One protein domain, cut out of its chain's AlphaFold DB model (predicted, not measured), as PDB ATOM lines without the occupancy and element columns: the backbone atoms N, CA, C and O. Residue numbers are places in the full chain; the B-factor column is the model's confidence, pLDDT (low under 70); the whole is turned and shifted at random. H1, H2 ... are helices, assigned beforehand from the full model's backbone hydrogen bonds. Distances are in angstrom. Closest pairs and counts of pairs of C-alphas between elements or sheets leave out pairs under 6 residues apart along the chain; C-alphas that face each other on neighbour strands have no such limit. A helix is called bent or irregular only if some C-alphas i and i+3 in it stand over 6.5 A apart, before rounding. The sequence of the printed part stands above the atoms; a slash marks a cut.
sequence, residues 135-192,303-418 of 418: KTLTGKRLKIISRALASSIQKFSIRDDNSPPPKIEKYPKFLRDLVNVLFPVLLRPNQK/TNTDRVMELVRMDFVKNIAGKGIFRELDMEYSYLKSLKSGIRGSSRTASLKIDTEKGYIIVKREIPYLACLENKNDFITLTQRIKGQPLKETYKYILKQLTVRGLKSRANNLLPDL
ATOM      1  N   LYS A 135     228.001 117.941 299.781       45.41
ATOM      2  CA  LYS A 135     228.736 116.844 299.110       45.41
ATOM      3  C   LYS A 135     229.806 116.302 300.044       45.41
ATOM      4  O   LYS A 135     230.992 116.539 299.807       45.41
ATOM      5  N   THR A 136     229.394 115.744 301.187       48.31
ATOM      6  CA  THR A 136     230.378 115.530 302.238       48.31
ATOM      7  C   THR A 136     231.363 114.570 301.636       48.31
ATOM      8  O   THR A 136     230.987 113.497 301.149       48.31
ATOM      9  N   LEU A 137     232.627 114.999 301.568       55.41
ATOM     10  CA  LEU A 137     233.723 114.073 301.405       55.41
ATOM     11  C   LEU A 137     233.405 112.991 302.422       55.41
ATOM     12  O   LEU A 137     233.362 113.249 303.625       55.41
ATOM     13  N   THR A 138     233.007 111.824 301.917       63.16
ATOM     14  CA  THR A 138     232.485 110.744 302.746       63.16
ATOM     15  C   THR A 138     233.503 110.528 303.859       63.16
ATOM     16  O   THR A 138     234.692 110.755 303.622       63.16
ATOM     17  N   GLY A 139     233.122 110.048 305.045       66.56
ATOM     18  CA  GLY A 139     234.117 109.800 306.103       66.56
ATOM     19  C   GLY A 139     235.348 109.024 305.592       66.56
ATOM     20  O   GLY A 139     236.467 109.279 306.017       66.56
ATOM     21  N   LYS A 140     235.169 108.162 304.579       74.19
ATOM     22  CA  LYS A 140     236.248 107.526 303.805       74.19
ATOM     23  C   LYS A 140     237.151 108.508 303.031       74.19
ATOM     24  O   LYS A 140     238.366 108.409 303.155       74.19
ATOM     25  N   ARG A 141     236.603 109.457 302.267       77.88
ATOM     26  CA  ARG A 141     237.370 110.470 301.517       77.88
ATOM     27  C   ARG A 141     238.132 111.416 302.442       77.88
ATOM     28  O   ARG A 141     239.324 111.607 302.232       77.88
ATOM     29  N   LEU A 142     237.495 111.920 303.504       79.25
ATOM     30  CA  LEU A 142     238.175 112.762 304.498       79.25
ATOM     31  C   LEU A 142     239.353 112.035 305.146       79.25
ATOM     32  O   LEU A 142     240.407 112.632 305.326       79.25
ATOM     33  N   LYS A 143     239.207 110.733 305.428       83.81
ATOM     34  CA  LYS A 143     240.305 109.901 305.936       83.81
ATOM     35  C   LYS A 143     241.462 109.776 304.949       83.81
ATOM     36  O   LYS A 143     242.613 109.776 305.371       83.81
ATOM     37  N   ILE A 144     241.176 109.624 303.657       86.50
ATOM     38  CA  ILE A 144     242.223 109.531 302.631       86.50
ATOM     39  C   ILE A 144     242.957 110.869 302.516       86.50
ATOM     40  O   ILE A 144     244.184 110.882 302.518       86.50
ATOM     41  N   ILE A 145     242.216 111.979 302.489       86.75
ATOM     42  CA  ILE A 145     242.776 113.330 302.412       86.75
ATOM     43  C   ILE A 145     243.627 113.642 303.641       86.75
ATOM     44  O   ILE A 145     244.764 114.074 303.496       86.75
ATOM     45  N   SER A 146     243.118 113.390 304.849       86.75
ATOM     46  CA  SER A 146     243.862 113.688 306.073       86.75
ATOM     47  C   SER A 146     245.113 112.824 306.212       86.75
ATOM     48  O   SER A 146     246.136 113.323 306.668       86.75
ATOM     49  N   ARG A 147     245.077 111.554 305.777       88.25
ATOM     50  CA  ARG A 147     246.272 110.694 305.717       88.25
ATOM     51  C   ARG A 147     247.287 111.189 304.695       88.25
ATOM     52  O   ARG A 147     248.470 111.227 305.012       88.25
ATOM     53  N   ALA A 148     246.835 111.557 303.495       89.38
ATOM     54  CA  ALA A 148     247.707 112.089 302.454       89.38
ATOM     55  C   ALA A 148     248.382 113.381 302.928       89.38
ATOM     56  O   ALA A 148     249.600 113.491 302.854       89.38
ATOM     57  N   LEU A 149     247.611 114.305 303.507       89.69
ATOM     58  CA  LEU A 149     248.129 115.571 304.011       89.69
ATOM     59  C   LEU A 149     249.093 115.374 305.188       89.69
ATOM     60  O   LEU A 149     250.172 115.954 305.185       89.69
ATOM     61  N   ALA A 150     248.745 114.518 306.158       87.75
ATOM     62  CA  ALA A 150     249.623 114.183 307.281       87.75
ATOM     63  C   ALA A 150     250.958 113.598 306.803       87.75
ATOM     64  O   ALA A 150     252.015 114.020 307.261       87.75
ATOM     65  N   SER A 151     250.902 112.655 305.855       88.00
ATOM     66  CA  SER A 151     252.089 112.021 305.282       88.00
ATOM     67  C   SER A 151     252.965 113.025 304.540       88.00
ATOM     68  O   SER A 151     254.176 113.016 304.732       88.00
ATOM     69  N   SER A 152     252.374 113.891 303.712       89.62
ATOM     70  CA  SER A 152     253.125 114.895 302.955       89.62
ATOM     71  C   SER A 152     253.752 115.934 303.881       89.62
ATOM     72  O   SER A 152     254.936 116.223 303.746       89.62
ATOM     73  N   ILE A 153     253.017 116.434 304.881       87.31
ATOM     74  CA  ILE A 153     253.580 117.350 305.883       87.31
ATOM     75  C   ILE A 153     254.730 116.671 306.616       87.31
ATOM     76  O   ILE A 153     255.813 117.236 306.666       87.31
ATOM     77  N   GLN A 154     254.549 115.461 307.147       84.25
ATOM     78  CA  GLN A 154     255.594 114.790 307.919       84.25
ATOM     79  C   GLN A 154     256.845 114.494 307.080       84.25
ATOM     80  O   GLN A 154     257.953 114.707 307.562       84.25
ATOM     81  N   LYS A 155     256.670 114.090 305.818       85.25
ATOM     82  CA  LYS A 155     257.764 113.810 304.878       85.25
ATOM     83  C   LYS A 155     258.692 115.007 304.658       85.25
ATOM     84  O   LYS A 155     259.892 114.798 304.572       85.25
ATOM     85  N   PHE A 156     258.154 116.226 304.578       81.69
ATOM     86  CA  PHE A 156     258.951 117.437 304.306       81.69
ATOM     87  C   PHE A 156     259.123 118.369 305.514       81.69
ATOM     88  O   PHE A 156     259.904 119.312 305.450       81.69
ATOM     89  N   SER A 157     258.403 118.131 306.616       70.00
ATOM     90  CA  SER A 157     258.588 118.853 307.889       70.00
ATOM     91  C   SER A 157     259.717 118.261 308.721       70.00
ATOM     92  O   SER A 157     260.279 118.947 309.577       70.00
ATOM     93  N   ILE A 158     260.052 116.988 308.492       64.31
ATOM     94  CA  ILE A 158     261.339 116.457 308.918       64.31
ATOM     95  C   ILE A 158     262.356 117.140 308.012       64.31
ATOM     96  O   ILE A 158     262.386 116.893 306.811       64.31
ATOM     97  N   ARG A 159     263.144 118.050 308.585       56.97
ATOM     98  CA  ARG A 159     264.336 118.544 307.909       56.97
ATOM     99  C   ARG A 159     265.141 117.314 307.473       56.97
ATOM    100  O   ARG A 159     265.460 116.488 308.330       56.97
ATOM    101  N   ASP A 160     265.512 117.216 306.194       48.84
ATOM    102  CA  ASP A 160     266.582 116.298 305.751       48.84
ATOM    103  C   ASP A 160     267.848 116.472 306.637       48.84
ATOM    104  O   ASP A 160     268.666 115.570 306.790       48.84
ATOM    105  N   ASP A 161     267.940 117.627 307.305       50.34
ATOM    106  CA  ASP A 161     268.987 118.123 308.194       50.34
ATOM    107  C   ASP A 161     269.085 117.460 309.588       50.34
ATOM    108  O   ASP A 161     269.856 117.932 310.424       50.34
ATOM    109  N   ASN A 162     268.350 116.383 309.894       49.31
ATOM    110  CA  ASN A 162     268.500 115.685 311.188       49.31
ATOM    111  C   ASN A 162     269.721 114.752 311.270       49.31
ATOM    112  O   ASN A 162     269.992 114.196 312.335       49.31
ATOM    113  N   SER A 163     270.472 114.613 310.179       52.38
ATOM    114  CA  SER A 163     271.762 113.926 310.165       52.38
ATOM    115  C   SER A 163     272.869 114.971 310.035       52.38
ATOM    116  O   SER A 163     273.376 115.176 308.929       52.38
ATOM    117  N   PRO A 164     273.246 115.686 311.118       57.62
ATOM    118  CA  PRO A 164     274.458 116.491 311.071       57.62
ATOM    119  C   PRO A 164     275.624 115.592 310.633       57.62
ATOM    120  O   PRO A 164     275.621 114.403 310.981       57.62
ATOM    121  N   PRO A 165     276.617 116.122 309.890       62.66
ATOM    122  CA  PRO A 165     277.811 115.351 309.581       62.66
ATOM    123  C   PRO A 165     278.349 114.726 310.879       62.66
ATOM    124  O   PRO A 165     278.347 115.398 311.923       62.66
ATOM    125  N   PRO A 166     278.721 113.433 310.863       63.84
ATOM    126  CA  PRO A 166     279.102 112.712 312.070       63.84
ATOM    127  C   PRO A 166     280.206 113.481 312.800       63.84
ATOM    128  O   PRO A 166     281.284 113.722 312.257       63.84
ATOM    129  N   LYS A 167     279.928 113.910 314.038       66.50
ATOM    130  CA  LYS A 167     280.883 114.693 314.832       66.50
ATOM    131  C   LYS A 167     282.053 113.797 315.227       66.50
ATOM    132  O   LYS A 167     281.937 112.993 316.151       66.50
ATOM    133  N   ILE A 168     283.174 113.973 314.531       65.38
ATOM    134  CA  ILE A 168     284.425 113.210 314.670       65.38
ATOM    135  C   ILE A 168     284.869 113.125 316.139       65.38
ATOM    136  O   ILE A 168     285.299 112.071 316.597       65.38
ATOM    137  N   GLU A 169     284.673 114.201 316.903       68.56
ATOM    138  CA  GLU A 169     285.021 114.333 318.326       68.56
ATOM    139  C   GLU A 169     284.366 113.293 319.244       68.56
ATOM    140  O   GLU A 169     284.899 113.016 320.318       68.56
ATOM    141  N   LYS A 170     283.250 112.687 318.823       72.31
ATOM    142  CA  LYS A 170     282.497 111.713 319.623       72.31
ATOM    143  C   LYS A 170     282.921 110.257 319.403       72.31
ATOM    144  O   LYS A 170     282.498 109.398 320.169       72.31
ATOM    145  N   TYR A 171     283.737 109.963 318.387       73.69
ATOM    146  CA  TYR A 171     284.151 108.589 318.077       73.69
ATOM    147  C   TYR A 171     285.467 108.205 318.777       73.69
ATOM    148  O   TYR A 171     286.333 109.066 318.938       73.69
ATOM    149  N   PRO A 172     285.675 106.934 319.161       81.38
ATOM    150  CA  PRO A 172     286.969 106.422 319.625       81.38
ATOM    151  C   PRO A 172     288.089 106.616 318.590       81.38
ATOM    152  O   PRO A 172     287.829 106.544 317.389       81.38
ATOM    153  N   LYS A 173     289.342 106.808 319.039       77.19
ATOM    154  CA  LYS A 173     290.503 107.076 318.159       77.19
ATOM    155  C   LYS A 173     290.654 106.043 317.030       77.19
ATOM    156  O   LYS A 173     290.718 106.430 315.871       77.19
ATOM    157  N   PHE A 174     290.552 104.751 317.348       80.56
ATOM    158  CA  PHE A 174     290.713 103.672 316.366       80.56
ATOM    159  C   PHE A 174     289.685 103.710 315.214       80.56
ATOM    160  O   PHE A 174     290.025 103.393 314.077       80.56
ATOM    161  N   LEU A 175     288.439 104.134 315.475       74.69
ATOM    162  CA  LEU A 175     287.411 104.286 314.435       74.69
ATOM    163  C   LEU A 175     287.673 105.506 313.549       74.69
ATOM    164  O   LEU A 175     287.386 105.460 312.356       74.69
ATOM    165  N   ARG A 176     288.226 106.586 314.113       71.81
ATOM    166  CA  ARG A 176     288.610 107.770 313.331       71.81
ATOM    167  C   ARG A 176     289.712 107.415 312.341       71.81
ATOM    168  O   ARG A 176     289.596 107.756 311.171       71.81
ATOM    169  N   ASP A 177     290.727 106.693 312.804       77.00
ATOM    170  CA  ASP A 177     291.875 106.310 311.982       77.00
ATOM    171  C   ASP A 177     291.452 105.357 310.854       77.00
ATOM    172  O   ASP A 177     291.792 105.573 309.692       77.00
ATOM    173  N   LEU A 178     290.609 104.367 311.161       76.25
ATOM    174  CA  LEU A 178     290.125 103.387 310.186       76.25
ATOM    175  C   LEU A 178     289.240 104.011 309.095       76.25
ATOM    176  O   LEU A 178     289.396 103.709 307.911       76.25
ATOM    177  N   VAL A 179     288.319 104.904 309.465       71.88
ATOM    178  CA  VAL A 179     287.431 105.550 308.487       71.88
ATOM    179  C   VAL A 179     288.171 106.647 307.706       71.88
ATOM    180  O   VAL A 179     287.863 106.848 306.535       71.88
ATOM    181  N   ASN A 180     289.191 107.297 308.280       72.81
ATOM    182  CA  ASN A 180     290.065 108.215 307.535       72.81
ATOM    183  C   ASN A 180     290.860 107.494 306.437       72.81
ATOM    184  O   ASN A 180     291.047 108.056 305.360       72.81
ATOM    185  N   VAL A 181     291.291 106.253 306.689       78.06
ATOM    186  CA  VAL A 181     292.000 105.422 305.702       78.06
ATOM    187  C   VAL A 181     291.059 104.937 304.594       78.06
ATOM    188  O   VAL A 181     291.414 105.005 303.420       78.06
ATOM    189  N   LEU A 182     289.855 104.469 304.942       76.56
ATOM    190  CA  LEU A 182     288.918 103.885 303.971       76.56
ATOM    191  C   LEU A 182     288.074 104.925 303.216       76.56
ATOM    192  O   LEU A 182     287.723 104.709 302.057       76.56
ATOM    193  N   PHE A 183     287.734 106.049 303.852       72.31
ATOM    194  CA  PHE A 183     286.820 107.060 303.311       72.31
ATOM    195  C   PHE A 183     287.284 108.498 303.618       72.31
ATOM    196  O   PHE A 183     286.576 109.255 304.295       72.31
ATOM    197  N   PRO A 184     288.423 108.943 303.058       66.12
ATOM    198  CA  PRO A 184     289.004 110.260 303.347       66.12
ATOM    199  C   PRO A 184     288.093 111.438 302.952       66.12
ATOM    200  O   PRO A 184     288.191 112.532 303.504       66.12
ATOM    201  N   VAL A 185     287.165 111.229 302.009       64.31
ATOM    202  CA  VAL A 185     286.202 112.255 301.568       64.31
ATOM    203  C   VAL A 185     285.037 112.419 302.555       64.31
ATOM    204  O   VAL A 185     284.501 113.522 302.676       64.31
ATOM    205  N   LEU A 186     284.666 111.363 303.289       61.09
ATOM    206  CA  LEU A 186     283.544 111.391 304.236       61.09
ATOM    207  C   LEU A 186     283.913 112.041 305.577       61.09
ATOM    208  O   LEU A 186     283.015 112.520 306.264       61.09
ATOM    209  N   LEU A 187     285.202 112.115 305.932       61.50
ATOM    210  CA  LEU A 187     285.680 112.560 307.249       61.50
ATOM    211  C   LEU A 187     286.646 113.751 307.190       61.50
ATOM    212  O   LEU A 187     287.771 113.703 307.684       61.50
ATOM    213  N   ARG A 188     286.208 114.873 306.617       60.94
ATOM    214  CA  ARG A 188     287.004 116.106 306.701       60.94
ATOM    215  C   ARG A 188     286.906 116.694 308.123       60.94
ATOM    216  O   ARG A 188     285.790 116.833 308.631       60.94
ATOM    217  N   PRO A 189     288.022 117.068 308.776       58.75
ATOM    218  CA  PRO A 189     287.968 117.805 310.036       58.75
ATOM    219  C   PRO A 189     287.242 119.140 309.817       58.75
ATOM    220  O   PRO A 189     287.405 119.772 308.774       58.75
ATOM    221  N   ASN A 190     286.421 119.556 310.783       63.84
ATOM    222  CA  ASN A 190     285.603 120.773 310.700       63.84
ATOM    223  C   ASN A 190     284.676 120.825 309.473       63.84
ATOM    224  O   ASN A 190     284.564 121.866 308.819       63.84
ATOM    225  N   GLN A 191     283.989 119.720 309.157       62.56
ATOM    226  CA  GLN A 191     282.874 119.752 308.208       62.56
ATOM    227  C   GLN A 191     281.837 120.767 308.681       62.56
ATOM    228  O   GLN A 191     281.051 120.516 309.598       62.56
ATOM    229  N   LYS A 192     281.844 121.936 308.038       60.56
ATOM    230  CA  LYS A 192     280.722 122.852 308.133       60.56
ATOM    231  C   LYS A 192     279.520 122.137 307.532       60.56
ATOM    232  O   LYS A 192     279.667 121.470 306.501       60.56
ATOM    233  N   THR A 303     262.172 131.425 300.546       80.75
ATOM    234  CA  THR A 303     262.708 130.864 301.798       80.75
ATOM    235  C   THR A 303     262.654 129.341 301.792       80.75
ATOM    236  O   THR A 303     261.960 128.706 300.991       80.75
ATOM    237  N   ASN A 304     263.344 128.714 302.745       78.56
ATOM    238  CA  ASN A 304     263.175 127.280 302.978       78.56
ATOM    239  C   ASN A 304     261.718 126.927 303.353       78.56
ATOM    240  O   ASN A 304     261.212 125.884 302.943       78.56
ATOM    241  N   THR A 305     261.011 127.812 304.068       80.94
ATOM    242  CA  THR A 305     259.583 127.633 304.385       80.94
ATOM    243  C   THR A 305     258.719 127.601 303.123       80.94
ATOM    244  O   THR A 305     257.922 126.673 302.970       80.94
ATOM    245  N   ASP A 306     258.951 128.502 302.164       82.69
ATOM    246  CA  ASP A 306     258.278 128.484 300.856       82.69
ATOM    247  C   ASP A 306     258.541 127.193 300.081       82.69
ATOM    248  O   ASP A 306     257.614 126.579 299.540       82.69
ATOM    249  N   ARG A 307     259.804 126.750 300.060       82.31
ATOM    250  CA  ARG A 307     260.202 125.500 299.403       82.31
ATOM    251  C   ARG A 307     259.451 124.309 299.991       82.31
ATOM    252  O   ARG A 307     258.900 123.499 299.250       82.31
ATOM    253  N   VAL A 308     259.405 124.203 301.319       84.88
ATOM    254  CA  VAL A 308     258.703 123.116 302.013       84.88
ATOM    255  C   VAL A 308     257.197 123.179 301.739       84.88
ATOM    256  O   VAL A 308     256.597 122.149 301.442       84.88
ATOM    257  N   MET A 309     256.583 124.365 301.762       88.50
ATOM    258  CA  MET A 309     255.164 124.541 301.422       88.50
ATOM    259  C   MET A 309     254.853 124.086 299.993       88.50
ATOM    260  O   MET A 309     253.842 123.425 299.751       88.50
ATOM    261  N   GLU A 310     255.708 124.423 299.029       88.25
ATOM    262  CA  GLU A 310     255.580 123.975 297.639       88.25
ATOM    263  C   GLU A 310     255.687 122.448 297.530       88.25
ATOM    264  O   GLU A 310     254.783 121.807 296.991       88.25
ATOM    265  N   LEU A 311     256.706 121.844 298.149       88.44
ATOM    266  CA  LEU A 311     256.901 120.391 298.158       88.44
ATOM    267  C   LEU A 311     255.728 119.637 298.797       88.44
ATOM    268  O   LEU A 311     255.261 118.639 298.239       88.44
ATOM    269  N   VAL A 312     255.207 120.127 299.927       90.19
ATOM    270  CA  VAL A 312     254.035 119.541 300.594       90.19
ATOM    271  C   VAL A 312     252.813 119.594 299.681       90.19
ATOM    272  O   VAL A 312     252.123 118.582 299.548       90.19
ATOM    273  N   ARG A 313     252.548 120.731 299.021       91.38
ATOM    274  CA  ARG A 313     251.419 120.875 298.085       91.38
ATOM    275  C   ARG A 313     251.553 119.925 296.897       91.38
ATOM    276  O   ARG A 313     250.597 119.221 296.570       91.38
ATOM    277  N   MET A 314     252.740 119.852 296.294       89.88
ATOM    278  CA  MET A 314     253.010 118.960 295.165       89.88
ATOM    279  C   MET A 314     252.794 117.488 295.531       89.88
ATOM    280  O   MET A 314     252.093 116.766 294.823       89.88
ATOM    281  N   ASP A 315     253.389 117.029 296.632       90.12
ATOM    282  CA  ASP A 315     253.290 115.637 297.077       90.12
ATOM    283  C   ASP A 315     251.864 115.280 297.512       90.12
ATOM    284  O   ASP A 315     251.374 114.199 297.192       90.12
ATOM    285  N   PHE A 316     251.154 116.213 298.148       91.62
ATOM    286  CA  PHE A 316     249.754 116.040 298.518       91.62
ATOM    287  C   PHE A 316     248.858 115.800 297.294       91.62
ATOM    288  O   PHE A 316     248.088 114.836 297.283       91.62
ATOM    289  N   VAL A 317     248.990 116.618 296.243       91.19
ATOM    290  CA  VAL A 317     248.228 116.448 294.992       91.19
ATOM    291  C   VAL A 317     248.564 115.112 294.333       91.19
ATOM    292  O   VAL A 317     247.657 114.354 293.985       91.19
ATOM    293  N   LYS A 318     249.854 114.765 294.244       89.62
ATOM    294  CA  LYS A 318     250.313 113.474 293.703       89.62
ATOM    295  C   LYS A 318     249.746 112.283 294.475       89.62
ATOM    296  O   LYS A 318     249.361 111.288 293.872       89.62
ATOM    297  N   ASN A 319     249.660 112.393 295.798       88.75
ATOM    298  CA  ASN A 319     249.115 111.351 296.663       88.75
ATOM    299  C   ASN A 319     247.594 111.218 296.567       88.75
ATOM    300  O   ASN A 319     247.060 110.204 297.017       88.75
ATOM    301  N   ILE A 320     246.883 112.217 296.052       89.44
ATOM    302  CA  ILE A 320     245.423 112.200 295.912       89.44
ATOM    303  C   ILE A 320     244.988 111.786 294.507       89.44
ATOM    304  O   ILE A 320     243.953 111.132 294.367       89.44
ATOM    305  N   ALA A 321     245.769 112.139 293.490       87.69
ATOM    306  CA  ALA A 321     245.474 111.811 292.105       87.69
ATOM    307  C   ALA A 321     245.291 110.296 291.894       87.69
ATOM    308  O   ALA A 321     246.084 109.476 292.359       87.69
ATOM    309  N   GLY A 322     244.219 109.918 291.199       82.81
ATOM    310  CA  GLY A 322     243.870 108.532 290.901       82.81
ATOM    311  C   GLY A 322     243.160 107.783 292.033       82.81
ATOM    312  O   GLY A 322     242.925 106.583 291.894       82.81
ATOM    313  N   LYS A 323     242.810 108.440 293.151       84.94
ATOM    314  CA  LYS A 323     242.138 107.799 294.304       84.94
ATOM    315  C   LYS A 323     240.609 107.906 294.297       84.94
ATOM    316  O   LYS A 323     239.977 107.487 295.267       84.94
ATOM    317  N   GLY A 324     239.995 108.457 293.248       80.94
ATOM    318  CA  GLY A 324     238.532 108.567 293.160       80.94
ATOM    319  C   GLY A 324     237.948 109.660 294.061       80.94
ATOM    320  O   GLY A 324     236.773 109.588 294.446       80.94
ATOM    321  N   ILE A 325     238.777 110.623 294.483       79.19
ATOM    322  CA  ILE A 325     238.368 111.709 295.383       79.19
ATOM    323  C   ILE A 325     237.869 112.897 294.565       79.19
ATOM    324  O   ILE A 325     236.749 113.350 294.798       79.19
ATOM    325  N   PHE A 326     238.669 113.342 293.590       82.56
ATOM    326  CA  PHE A 326     238.387 114.500 292.744       82.56
ATOM    327  C   PHE A 326     238.371 114.082 291.281       82.56
ATOM    328  O   PHE A 326     239.401 113.727 290.713       82.56
ATOM    329  N   ARG A 327     237.194 114.171 290.655       81.56
ATOM    330  CA  ARG A 327     236.980 113.693 289.283       81.56
ATOM    331  C   ARG A 327     237.903 114.379 288.275       81.56
ATOM    332  O   ARG A 327     238.420 113.711 287.394       81.56
ATOM    333  N   GLU A 328     238.095 115.690 288.394       81.62
ATOM    334  CA  GLU A 328     238.932 116.469 287.469       81.62
ATOM    335  C   GLU A 328     240.397 116.030 287.514       81.62
ATOM    336  O   GLU A 328     240.975 115.708 286.478       81.62
ATOM    337  N   LEU A 329     240.949 115.900 288.721       86.12
ATOM    338  CA  LEU A 329     242.313 115.421 288.929       86.12
ATOM    339  C   LEU A 329     242.484 113.959 288.483       86.12
ATOM    340  O   LEU A 329     243.503 113.592 287.903       86.12
ATOM    341  N   ASP A 330     241.476 113.118 288.721       86.25
ATOM    342  CA  ASP A 330     241.496 111.712 288.311       86.25
ATOM    343  C   ASP A 330     241.407 111.550 286.783       86.25
ATOM    344  O   ASP A 330     242.036 110.650 286.223       86.25
ATOM    345  N   MET A 331     240.664 112.425 286.093       85.31
ATOM    346  CA  MET A 331     240.613 112.460 284.627       85.31
ATOM    347  C   MET A 331     241.968 112.848 284.035       85.31
ATOM    348  O   MET A 331     242.437 112.168 283.124       85.31
ATOM    349  N   GLU A 332     242.619 113.884 284.574       84.75
ATOM    350  CA  GLU A 332     243.970 114.278 284.158       84.75
ATOM    351  C   GLU A 332     244.967 113.136 284.387       84.75
ATOM    352  O   GLU A 332     245.712 112.753 283.483       84.75
ATOM    353  N   TYR A 333     244.925 112.518 285.567       86.31
ATOM    354  CA  TYR A 333     245.784 111.387 285.895       86.31
ATOM    355  C   TYR A 333     245.569 110.190 284.958       86.31
ATOM    356  O   TYR A 333     246.530 109.584 284.479       86.31
ATOM    357  N   SER A 334     244.310 109.862 284.652       85.81
ATOM    358  CA  SER A 334     243.952 108.795 283.712       85.81
ATOM    359  C   SER A 334     244.418 109.111 282.289       85.81
ATOM    360  O   SER A 334     244.981 108.249 281.611       85.81
ATOM    361  N   TYR A 335     244.270 110.365 281.853       83.75
ATOM    362  CA  TYR A 335     244.759 110.828 280.558       83.75
ATOM    363  C   TYR A 335     246.283 110.689 280.443       83.75
ATOM    364  O   TYR A 335     246.760 110.103 279.471       83.75
ATOM    365  N   LEU A 336     247.038 111.124 281.458       81.94
ATOM    366  CA  LEU A 336     248.504 110.997 281.517       81.94
ATOM    367  C   LEU A 336     248.983 109.538 281.581       81.94
ATOM    368  O   LEU A 336     250.080 109.211 281.124       81.94
ATOM    369  N   LYS A 337     248.160 108.642 282.133       81.69
ATOM    370  CA  LYS A 337     248.409 107.196 282.116       81.69
ATOM    371  C   LYS A 337     248.117 106.573 280.746       81.69
ATOM    372  O   LYS A 337     248.686 105.536 280.413       81.69
ATOM    373  N   SER A 338     247.225 107.180 279.964       79.12
ATOM    374  CA  SER A 338     246.781 106.664 278.670       79.12
ATOM    375  C   SER A 338     247.772 106.959 277.540       79.12
ATOM    376  O   SER A 338     248.422 108.006 277.514       79.12
ATOM    377  N   LEU A 339     247.805 106.073 276.540       69.44
ATOM    378  CA  LEU A 339     248.578 106.258 275.303       69.44
ATOM    379  C   LEU A 339     248.107 107.471 274.481       69.44
ATOM    380  O   LEU A 339     248.880 108.017 273.700       69.44
ATOM    381  N   LYS A 340     246.866 107.944 274.693       65.88
ATOM    382  CA  LYS A 340     246.310 109.132 274.017       65.88
ATOM    383  C   LYS A 340     247.075 110.417 274.337       65.88
ATOM    384  O   LYS A 340     246.989 111.369 273.576       65.88
ATOM    385  N   SER A 341     247.840 110.441 275.429       59.88
ATOM    386  CA  SER A 341     248.682 111.586 275.788       59.88
ATOM    387  C   SER A 341     250.042 111.620 275.061       59.88
ATOM    388  O   SER A 341     250.868 112.494 275.334       59.88
ATOM    389  N   GLY A 342     250.284 110.710 274.105       66.56
ATOM    390  CA  GLY A 342     251.455 110.728 273.220       66.56
ATOM    391  C   GLY A 342     252.771 110.573 273.984       66.56
ATOM    392  O   GLY A 342     252.890 109.710 274.847       66.56
ATOM    393  N   ILE A 343     253.749 111.453 273.729       58.56
ATOM    394  CA  ILE A 343     255.064 111.487 274.418       58.56
ATOM    395  C   ILE A 343     254.905 111.654 275.949       58.56
ATOM    396  O   ILE A 343     255.763 111.260 276.747       58.56
ATOM    397  N   ARG A 344     253.773 112.212 276.403       54.53
ATOM    398  CA  ARG A 344     253.458 112.354 277.830       54.53
ATOM    399  C   ARG A 344     252.850 111.086 278.443       54.53
ATOM    400  O   ARG A 344     252.941 110.943 279.662       54.53
ATOM    401  N   GLY A 345     252.381 110.131 277.645       58.34
ATOM    402  CA  GLY A 345     251.783 108.881 278.116       58.34
ATOM    403  C   GLY A 345     252.800 107.956 278.754       58.34
ATOM    404  O   GLY A 345     253.718 107.478 278.099       58.34
ATOM    405  N   SER A 346     252.668 107.710 280.056       62.44
ATOM    406  CA  SER A 346     253.502 106.730 280.757       62.44
ATOM    407  C   SER A 346     252.756 106.150 281.945       62.44
ATOM    408  O   SER A 346     252.373 106.869 282.868       62.44
ATOM    409  N   SER A 347     252.616 104.824 281.969       61.78
ATOM    410  CA  SER A 347     251.989 104.114 283.085       61.78
ATOM    411  C   SER A 347     252.801 104.194 284.383       61.78
ATOM    412  O   SER A 347     252.221 104.085 285.462       61.78
ATOM    413  N   ARG A 348     254.125 104.408 284.292       65.44
ATOM    414  CA  ARG A 348     255.056 104.373 285.436       65.44
ATOM    415  C   ARG A 348     255.321 105.747 286.051       65.44
ATOM    416  O   ARG A 348     255.665 105.817 287.223       65.44
ATOM    417  N   THR A 349     255.171 106.828 285.281       72.44
ATOM    418  CA  THR A 349     255.553 108.193 285.707       72.44
ATOM    419  C   THR A 349     254.429 109.220 285.593       72.44
ATOM    420  O   THR A 349     254.691 110.415 285.691       72.44
ATOM    421  N   ALA A 350     253.173 108.782 285.442       73.19
ATOM    422  CA  ALA A 350     252.016 109.677 285.358       73.19
ATOM    423  C   ALA A 350     251.970 110.693 286.516       73.19
ATOM    424  O   ALA A 350     251.769 111.876 286.271       73.19
ATOM    425  N   SER A 351     252.268 110.267 287.750       74.12
ATOM    426  CA  SER A 351     252.292 111.133 288.941       74.12
ATOM    427  C   SER A 351     253.361 112.230 288.907       74.12
ATOM    428  O   SER A 351     253.205 113.257 289.560       74.12
ATOM    429  N   LEU A 352     254.441 112.051 288.142       76.38
ATOM    430  CA  LEU A 352     255.480 113.071 287.965       76.38
ATOM    431  C   LEU A 352     255.100 114.122 286.918       76.38
ATOM    432  O   LEU A 352     255.689 115.196 286.915       76.38
ATOM    433  N   LYS A 353     254.131 113.813 286.049       76.06
ATOM    434  CA  LYS A 353     253.703 114.664 284.931       76.06
ATOM    435  C   LYS A 353     252.424 115.460 285.219       76.06
ATOM    436  O   LYS A 353     252.023 116.243 284.365       76.06
ATOM    437  N   ILE A 354     251.781 115.234 286.369       83.94
ATOM    438  CA  ILE A 354     250.582 115.975 286.792       83.94
ATOM    439  C   ILE A 354     250.939 117.446 286.988       83.94
ATOM    440  O   ILE A 354     251.952 117.750 287.625       83.94
ATOM    441  N   ASP A 355     250.071 118.342 286.520       84.44
ATOM    442  CA  ASP A 355     250.138 119.755 286.878       84.44
ATOM    443  C   ASP A 355     249.690 119.938 288.337       84.44
ATOM    444  O   ASP A 355     248.504 120.021 288.671       84.44
ATOM    445  N   THR A 356     250.663 119.941 289.250       86.56
ATOM    446  CA  THR A 356     250.393 120.018 290.686       86.56
ATOM    447  C   THR A 356     249.814 121.359 291.115       86.56
ATOM    448  O   THR A 356     249.084 121.391 292.103       86.56
ATOM    449  N   GLU A 357     250.098 122.451 290.402       85.50
ATOM    450  CA  GLU A 357     249.552 123.769 290.737       85.50
ATOM    451  C   GLU A 357     248.062 123.833 290.404       85.50
ATOM    452  O   GLU A 357     247.244 124.147 291.274       85.50
ATOM    453  N   LYS A 358     247.685 123.438 289.180       83.75
ATOM    454  CA  LYS A 358     246.269 123.355 288.794       83.75
ATOM    455  C   LYS A 358     245.514 122.350 289.652       83.75
ATOM    456  O   LYS A 358     244.431 122.661 290.152       83.75
ATOM    457  N   GLY A 359     246.109 121.180 289.889       83.12
ATOM    458  CA  GLY A 359     245.538 120.162 290.765       83.12
ATOM    459  C   GLY A 359     245.287 120.689 292.178       83.12
ATOM    460  O   GLY A 359     244.216 120.464 292.740       83.12
ATOM    461  N   TYR A 360     246.221 121.460 292.739       87.31
ATOM    462  CA  TYR A 360     246.056 122.051 294.064       87.31
ATOM    463  C   TYR A 360     244.910 123.069 294.121       87.31
ATOM    464  O   TYR A 360     244.120 123.046 295.065       87.31
ATOM    465  N   ILE A 361     244.762 123.914 293.094       81.94
ATOM    466  CA  ILE A 361     243.664 124.890 292.997       81.94
ATOM    467  C   ILE A 361     242.303 124.180 293.003       81.94
ATOM    468  O   ILE A 361     241.397 124.596 293.728       81.94
ATOM    469  N   ILE A 362     242.164 123.091 292.241       80.06
ATOM    470  CA  ILE A 362     240.936 122.280 292.194       80.06
ATOM    471  C   ILE A 362     240.620 121.718 293.583       80.06
ATOM    472  O   ILE A 362     239.507 121.867 294.088       80.06
ATOM    473  N   VAL A 363     241.616 121.118 294.238       82.44
ATOM    474  CA  VAL A 363     241.438 120.493 295.555       82.44
ATOM    475  C   VAL A 363     241.110 121.538 296.633       82.44
ATOM    476  O   VAL A 363     240.248 121.304 297.482       82.44
ATOM    477  N   LYS A 364     241.733 122.720 296.584       82.00
ATOM    478  CA  LYS A 364     241.470 123.840 297.502       82.00
ATOM    479  C   LYS A 364     240.048 124.390 297.367       82.00
ATOM    480  O   LYS A 364     239.445 124.731 298.382       82.00
ATOM    481  N   ARG A 365     239.495 124.456 296.148       72.94
ATOM    482  CA  ARG A 365     238.102 124.897 295.925       72.94
ATOM    483  C   ARG A 365     237.101 124.025 296.679       72.94
ATOM    484  O   ARG A 365     236.130 124.542 297.219       72.94
ATOM    485  N   GLU A 366     237.348 122.720 296.738       71.12
ATOM    486  CA  GLU A 366     236.496 121.789 297.482       71.12
ATOM    487  C   GLU A 366     236.851 121.706 298.977       71.12
ATOM    488  O   GLU A 366     235.998 121.350 299.791       71.12
ATOM    489  N   ILE A 367     238.089 122.046 299.363       75.69
ATOM    490  CA  ILE A 367     238.574 121.993 300.750       75.69
ATOM    491  C   ILE A 367     239.232 123.326 301.148       75.69
ATOM    492  O   ILE A 367     240.460 123.459 301.098       75.69
ATOM    493  N   PRO A 368     238.444 124.289 301.660       71.38
ATOM    494  CA  PRO A 368     238.942 125.612 302.045       71.38
ATOM    495  C   PRO A 368     240.031 125.586 303.125       71.38
ATOM    496  O   PRO A 368     240.877 126.475 303.172       71.38
ATOM    497  N   TYR A 369     240.053 124.555 303.981       79.75
ATOM    498  CA  TYR A 369     241.092 124.390 305.006       79.75
ATOM    499  C   TYR A 369     242.507 124.385 304.419       79.75
ATOM    500  O   TYR A 369     243.421 124.873 305.073       79.75
ATOM    501  N   LEU A 370     242.685 123.901 303.185       82.38
ATOM    502  CA  LEU A 370     243.991 123.837 302.530       82.38
ATOM    503  C   LEU A 370     244.615 125.213 302.272       82.38
ATOM    504  O   LEU A 370     245.818 125.296 302.066       82.38
ATOM    505  N   ALA A 371     243.861 126.312 302.374       81.12
ATOM    506  CA  ALA A 371     244.444 127.655 302.360       81.12
ATOM    507  C   ALA A 371     245.559 127.840 303.418       81.12
ATOM    508  O   ALA A 371     246.467 128.641 303.211       81.12
ATOM    509  N   CYS A 372     245.564 127.043 304.496       81.44
ATOM    510  CA  CYS A 372     246.639 127.050 305.492       81.44
ATOM    511  C   CYS A 372     248.023 126.652 304.942       81.44
ATOM    512  O   CYS A 372     249.021 126.966 305.576       81.44
ATOM    513  N   LEU A 373     248.103 125.971 303.789       84.62
ATOM    514  CA  LEU A 373     249.375 125.608 303.146       84.62
ATOM    515  C   LEU A 373     249.875 126.678 302.161       84.62
ATOM    516  O   LEU A 373     250.914 126.485 301.536       84.62
ATOM    517  N   GLU A 374     249.130 127.768 301.972       84.00
ATOM    518  CA  GLU A 374     249.569 128.938 301.197       84.00
ATOM    519  C   GLU A 374     249.995 130.096 302.098       84.00
ATOM    520  O   GLU A 374     250.852 130.886 301.718       84.00
ATOM    521  N   ASN A 375     249.421 130.190 303.299       84.81
ATOM    522  CA  ASN A 375     249.808 131.193 304.281       84.81
ATOM    523  C   ASN A 375     251.001 130.696 305.111       84.81
ATOM    524  O   ASN A 375     250.876 129.718 305.851       84.81
ATOM    525  N   LYS A 376     252.139 131.401 305.024       83.38
ATOM    526  CA  LYS A 376     253.373 131.087 305.767       83.38
ATOM    527  C   LYS A 376     253.122 130.930 307.274       83.38
ATOM    528  O   LYS A 376     253.548 129.941 307.863       83.38
ATOM    529  N   ASN A 377     252.368 131.844 307.886       84.56
ATOM    530  CA  ASN A 377     252.134 131.844 309.338       84.56
ATOM    531  C   ASN A 377     251.286 130.647 309.789       84.56
ATOM    532  O   ASN A 377     251.592 129.985 310.788       84.56
ATOM    533  N   ASP A 378     250.238 130.333 309.027       83.94
ATOM    534  CA  ASP A 378     249.383 129.177 309.303       83.94
ATOM    535  C   ASP A 378     250.160 127.869 309.119       83.94
ATOM    536  O   ASP A 378     250.023 126.949 309.929       83.94
ATOM    537  N   PHE A 379     251.009 127.797 308.090       86.25
ATOM    538  CA  PHE A 379     251.848 126.637 307.820       86.25
ATOM    539  C   PHE A 379     252.898 126.408 308.913       86.25
ATOM    540  O   PHE A 379     253.073 125.277 309.374       86.25
ATOM    541  N   ILE A 380     253.560 127.461 309.399       84.06
ATOM    542  CA  ILE A 380     254.504 127.367 310.524       84.06
ATOM    543  C   ILE A 380     253.780 126.873 311.781       84.06
ATOM    544  O   ILE A 380     254.226 125.925 312.429       84.06
ATOM    545  N   THR A 381     252.609 127.433 312.085       85.12
ATOM    546  CA  THR A 381     251.803 127.012 313.242       85.12
ATOM    547  C   THR A 381     251.385 125.539 313.137       85.12
ATOM    548  O   THR A 381     251.410 124.793 314.120       85.12
ATOM    549  N   LEU A 382     251.013 125.098 311.933       84.44
ATOM    550  CA  LEU A 382     250.646 123.718 311.633       84.44
ATOM    551  C   LEU A 382     251.839 122.767 311.811       84.44
ATOM    552  O   LEU A 382     251.721 121.749 312.492       84.44
ATOM    553  N   THR A 383     252.989 123.098 311.224       83.50
ATOM    554  CA  THR A 383     254.196 122.261 311.270       83.50
ATOM    555  C   THR A 383     254.778 122.169 312.676       83.50
ATOM    556  O   THR A 383     255.124 121.071 313.107       83.50
ATOM    557  N   GLN A 384     254.793 123.264 313.444       83.00
ATOM    558  CA  GLN A 384     255.213 123.265 314.852       83.00
ATOM    559  C   GLN A 384     254.359 122.333 315.717       83.00
ATOM    560  O   GLN A 384     254.901 121.588 316.527       83.00
ATOM    561  N   ARG A 385     253.034 122.319 315.519       80.75
ATOM    562  CA  ARG A 385     252.130 121.419 316.261       80.75
ATOM    563  C   ARG A 385     252.296 119.948 315.891       80.75
ATOM    564  O   ARG A 385     252.019 119.083 316.713       80.75
ATOM    565  N   ILE A 386     252.688 119.672 314.651       82.38
ATOM    566  CA  ILE A 386     252.858 118.313 314.125       82.38
ATOM    567  C   ILE A 386     254.259 117.763 314.443       82.38
ATOM    568  O   ILE A 386     254.460 116.547 314.469       82.38
ATOM    569  N   LYS A 387     255.234 118.639 314.707       78.69
ATOM    570  CA  LYS A 387     256.625 118.269 314.972       78.69
ATOM    571  C   LYS A 387     256.724 117.324 316.176       78.69
ATOM    572  O   LYS A 387     256.243 117.629 317.260       78.69
ATOM    573  N   GLY A 388     257.366 116.173 315.972       73.12
ATOM    574  CA  GLY A 388     257.564 115.158 317.014       73.12
ATOM    575  C   GLY A 388     256.351 114.265 317.302       73.12
ATOM    576  O   GLY A 388     256.478 113.338 318.095       73.12
ATOM    577  N   GLN A 389     255.202 114.483 316.650       80.69
ATOM    578  CA  GLN A 389     254.034 113.617 316.812       80.69
ATOM    579  C   GLN A 389     254.092 112.384 315.891       80.69
ATOM    580  O   GLN A 389     254.578 112.463 314.755       80.69
ATOM    581  N   PRO A 390     253.552 111.231 316.327       83.50
ATOM    582  CA  PRO A 390     253.380 110.078 315.458       83.50
ATOM    583  C   PRO A 390     252.325 110.366 314.377       83.50
ATOM    584  O   PRO A 390     251.308 111.012 314.636       83.50
ATOM    585  N   LEU A 391     252.499 109.786 313.182       81.62
ATOM    586  CA  LEU A 391     251.615 109.986 312.017       81.62
ATOM    587  C   LEU A 391     250.117 109.811 312.347       81.62
ATOM    588  O   LEU A 391     249.255 110.499 311.795       81.62
ATOM    589  N   LYS A 392     249.790 108.888 313.265       83.31
ATOM    590  CA  LYS A 392     248.414 108.623 313.717       83.31
ATOM    591  C   LYS A 392     247.782 109.820 314.436       83.31
ATOM    592  O   LYS A 392     246.584 110.047 314.266       83.31
ATOM    593  N   GLU A 393     248.543 110.564 315.230       83.62
ATOM    594  CA  GLU A 393     248.053 111.736 315.967       83.62
ATOM    595  C   GLU A 393     247.909 112.944 315.046       83.62
ATOM    596  O   GLU A 393     246.849 113.574 315.025       83.62
ATOM    597  N   THR A 394     248.893 113.159 314.172       82.12
ATOM    598  CA  THR A 394     248.847 114.161 313.100       82.12
ATOM    599  C   THR A 394     247.602 113.998 312.227       82.12
ATOM    600  O   THR A 394     246.859 114.952 311.984       82.12
ATOM    601  N   TYR A 395     247.314 112.764 311.805       84.38
ATOM    602  CA  TYR A 395     246.114 112.427 311.042       84.38
ATOM    603  C   TYR A 395     244.820 112.778 311.796       84.38
ATOM    604  O   TYR A 395     243.902 113.345 311.197       84.38
ATOM    605  N   LYS A 396     244.725 112.452 313.096       83.56
ATOM    606  CA  LYS A 396     243.531 112.742 313.913       83.56
ATOM    607  C   LYS A 396     243.310 114.247 314.040       83.56
ATOM    608  O   LYS A 396     242.175 114.707 313.914       83.56
ATOM    609  N   TYR A 397     244.384 115.006 314.245       84.38
ATOM    610  CA  TYR A 397     244.335 116.460 314.325       84.38
ATOM    611  C   TYR A 397     243.847 117.087 313.012       84.38
ATOM    612  O   TYR A 397     242.876 117.847 313.018       84.38
ATOM    613  N   ILE A 398     244.451 116.713 311.880       84.31
ATOM    614  CA  ILE A 398     244.063 117.219 310.555       84.31
ATOM    615  C   ILE A 398     242.613 116.848 310.233       84.31
ATOM    616  O   ILE A 398     241.851 117.685 309.752       84.31
ATOM    617  N   LEU A 399     242.194 115.618 310.546       82.75
ATOM    618  CA  LEU A 399     240.813 115.183 310.346       82.75
ATOM    619  C   LEU A 399     239.825 116.050 311.142       82.75
ATOM    620  O   LEU A 399     238.803 116.451 310.593       82.75
ATOM    621  N   LYS A 400     240.146 116.383 312.400       81.62
ATOM    622  CA  LYS A 400     239.329 117.273 313.243       81.62
ATOM    623  C   LYS A 400     239.244 118.694 312.674       81.62
ATOM    624  O   LYS A 400     238.195 119.323 312.746       81.62
ATOM    625  N   GLN A 401     240.326 119.216 312.098       79.31
ATOM    626  CA  GLN A 401     240.313 120.548 311.480       79.31
ATOM    627  C   GLN A 401     239.486 120.583 310.191       79.31
ATOM    628  O   GLN A 401     238.716 121.521 309.976       79.31
ATOM    629  N   LEU A 402     239.590 119.535 309.371       73.38
ATOM    630  CA  LEU A 402     238.801 119.384 308.150       73.38
ATOM    631  C   LEU A 402     237.298 119.307 308.443       73.38
ATOM    632  O   LEU A 402     236.509 119.916 307.721       73.38
ATOM    633  N   THR A 403     236.891 118.620 309.516       68.25
ATOM    634  CA  THR A 403     235.476 118.548 309.907       68.25
ATOM    635  C   THR A 403     234.963 119.876 310.464       68.25
ATOM    636  O   THR A 403     233.904 120.336 310.049       68.25
ATOM    637  N   VAL A 404     235.716 120.538 311.349       63.56
ATOM    638  CA  VAL A 404     235.281 121.788 312.002       63.56
ATOM    639  C   VAL A 404     235.237 122.976 311.032       63.56
ATOM    640  O   VAL A 404     234.276 123.746 311.051       63.56
ATOM    641  N   ARG A 405     236.244 123.153 310.165       55.53
ATOM    642  CA  ARG A 405     236.272 124.286 309.216       55.53
ATOM    643  C   ARG A 405     235.407 124.062 307.974       55.53
ATOM    644  O   ARG A 405     234.891 125.037 307.431       55.53
ATOM    645  N   GLY A 406     235.184 122.807 307.571       51.72
ATOM    646  CA  GLY A 406     234.209 122.468 306.530       51.72
ATOM    647  C   GLY A 406     232.779 122.888 306.897       51.72
ATOM    648  O   GLY A 406     232.027 123.317 306.028       51.72
ATOM    649  N   LEU A 407     232.438 122.852 308.191       44.94
ATOM    650  CA  LEU A 407     231.147 123.318 308.712       44.94
ATOM    651  C   LEU A 407     231.017 124.853 308.674       44.94
ATOM    652  O   LEU A 407     229.984 125.364 308.248       44.94
ATOM    653  N   LYS A 408     232.066 125.599 309.052       42.03
ATOM    654  CA  LYS A 408     232.039 127.078 309.090       42.03
ATOM    655  C   LYS A 408     232.007 127.737 307.706       42.03
ATOM    656  O   LYS A 408     231.261 128.686 307.504       42.03
ATOM    657  N   SER A 409     232.770 127.230 306.733       40.88
ATOM    658  CA  SER A 409     232.865 127.841 305.390       40.88
ATOM    659  C   SER A 409     231.546 127.841 304.606       40.88
ATOM    660  O   SER A 409     231.392 128.622 303.670       40.88
ATOM    661  N   ARG A 410     230.616 126.946 304.940       44.00
ATOM    662  CA  ARG A 410     229.356 126.764 304.211       44.00
ATOM    663  C   ARG A 410     228.216 127.609 304.786       44.00
ATOM    664  O   ARG A 410     227.331 127.983 304.027       44.00
ATOM    665  N   ALA A 411     228.273 127.951 306.077       37.53
ATOM    666  CA  ALA A 411     227.343 128.895 306.696       37.53
ATOM    667  C   ALA A 411     227.455 130.287 306.046       37.53
ATOM    668  O   ALA A 411     226.453 130.832 305.594       37.53
ATOM    669  N   ASN A 412     228.684 130.780 305.865       40.06
ATOM    670  CA  ASN A 412     228.931 132.131 305.349       40.06
ATOM    671  C   ASN A 412     228.639 132.304 303.845       40.06
ATOM    672  O   ASN A 412     228.373 133.412 303.403       40.06
ATOM    673  N   ASN A 413     228.680 131.232 303.041       41.31
ATOM    674  CA  ASN A 413     228.439 131.319 301.590       41.31
ATOM    675  C   ASN A 413     226.954 131.236 301.198       41.31
ATOM    676  O   ASN A 413     226.611 131.554 300.062       41.31
ATOM    677  N   LEU A 414     226.082 130.754 302.089       39.06
ATOM    678  CA  LEU A 414     224.649 130.579 301.814       39.06
ATOM    679  C   LEU A 414     223.785 131.671 302.456       39.06
ATOM    680  O   LEU A 414     222.675 131.913 301.988       39.06
ATOM    681  N   LEU A 415     224.287 132.324 303.502       41.97
ATOM    682  CA  LEU A 415     223.624 133.414 304.211       41.97
ATOM    683  C   LEU A 415     224.687 134.477 304.530       41.97
ATOM    684  O   LEU A 415     225.312 134.391 305.583       41.97
ATOM    685  N   PRO A 416     224.949 135.428 303.613       39.97
ATOM    686  CA  PRO A 416     225.912 136.499 303.871       39.97
ATOM    687  C   PRO A 416     225.434 137.484 304.954       39.97
ATOM    688  O   PRO A 416     226.275 138.134 305.561       39.97
ATOM    689  N   ASP A 417     224.123 137.531 305.234       37.84
ATOM    690  CA  ASP A 417     223.489 138.439 306.207       37.84
ATOM    691  C   ASP A 417     222.998 137.719 307.483       37.84
ATOM    692  O   ASP A 417     221.903 137.992 307.983       37.84
ATOM    693  N   LEU A 418     223.781 136.764 307.997       38.22
ATOM    694  CA  LEU A 418     223.634 136.254 309.368       38.22
ATOM    695  C   LEU A 418     224.793 136.701 310.253       38.22
ATOM    696  O   LEU A 418     225.956 136.513 309.826       38.22
TER     697      LEU A 418
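What this domain is: This is residues 135 to 192 and 303 to 418 of the 418 residues of an uncharacterized protein of Spirochaetes bacterium (UniProt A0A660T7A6). A loose cluster of mostly crossed helices has H3 nearest its middle, with H1, H7 and H9 packing on H3, and the long H10, apart from H3, packing at steep tilts on H1 and H8. H4, H5 and H6 reach away from the cluster beyond H3 and H7, and a long link leads from H1 to H2, far from the other helices. The printed part has 174 residues with ten named helices, H1 to H10 in order, and no named strand; its class is all helix. It is loose, with a radius of gyration of the C-alphas of 21.7 A, and elongated, spanning 73 by 47 by 29 A.

How they stand to each other: Start at H1, residues 139 to 157. It touches H3, residues 304 to 320, closest at the C-alphas of Ser 152 and Val 312, 5.3 A, at a shallow tilt of 34 degrees, only just short of steep, opposite ways. Residues 391 to 402 alone of H10, residues 391 to 414, touch H1, closest at the C-alphas of Ala 150 and Tyr 395, 5.4 A, at a steep tilt of 60 degrees. H2, residues 173 to 182, is apart from the other helices. Residues 313 to 318 alone of H3 touch H7, residues 356 to 366, about perpendicular at 74 degrees; the closest C-alphas, of Met 314 and Thr 356, are 5.3 A apart. H4, residues 327 to 337, touches H6, residues 350 to 353, with C-alphas 336 and 350 closest at 5.4 A. H5, residues 339 to 344, is irregular, C-alphas 340 and 343 being 9.1 A apart; it is close to H4 but not clearly touching, closest at C-alphas 335 and 341, 6.2 A. H8, residues 368 to 373, touches H10, closest at C-alphas 369 and 402, 6.3 A. Residues 305 to 309 alone of H3 touch H9, residues 376 to 386, closest at C-alphas 305 and 376, 7.2 A. Every O i to N i+4 pair is within hydrogen-bond range in H1, H2, H3, H4 and H9; the counts are 6 of 7 in H7, 14 of 20 in H10, and 0 of 2 in H5 and H8, where 2 of 3 and 3 of 3 O i to N i+3 pairs are, while H6 is too short for an i+4 pair.

Where its parts are: Find C-alpha 139 at (234.117, 109.800, 306.103); from there H1 runs 26.2 A. H3 is 24.3 A long, and H10 runs 35.4 A to C-alpha 414 at (224.649, 130.579, 301.814).

The domain as a whole: Residues 193 to 302 are not printed; C-alphas 192 and 303 are 20.7 A apart across the cut. The link H1 to H2 is long. Residues 170 to 175 and 411 to 418 stand free. Mean pLDDT of the printed part is 74.3; 52 residues are under 70, among them 158 to 169 and 403 to 418.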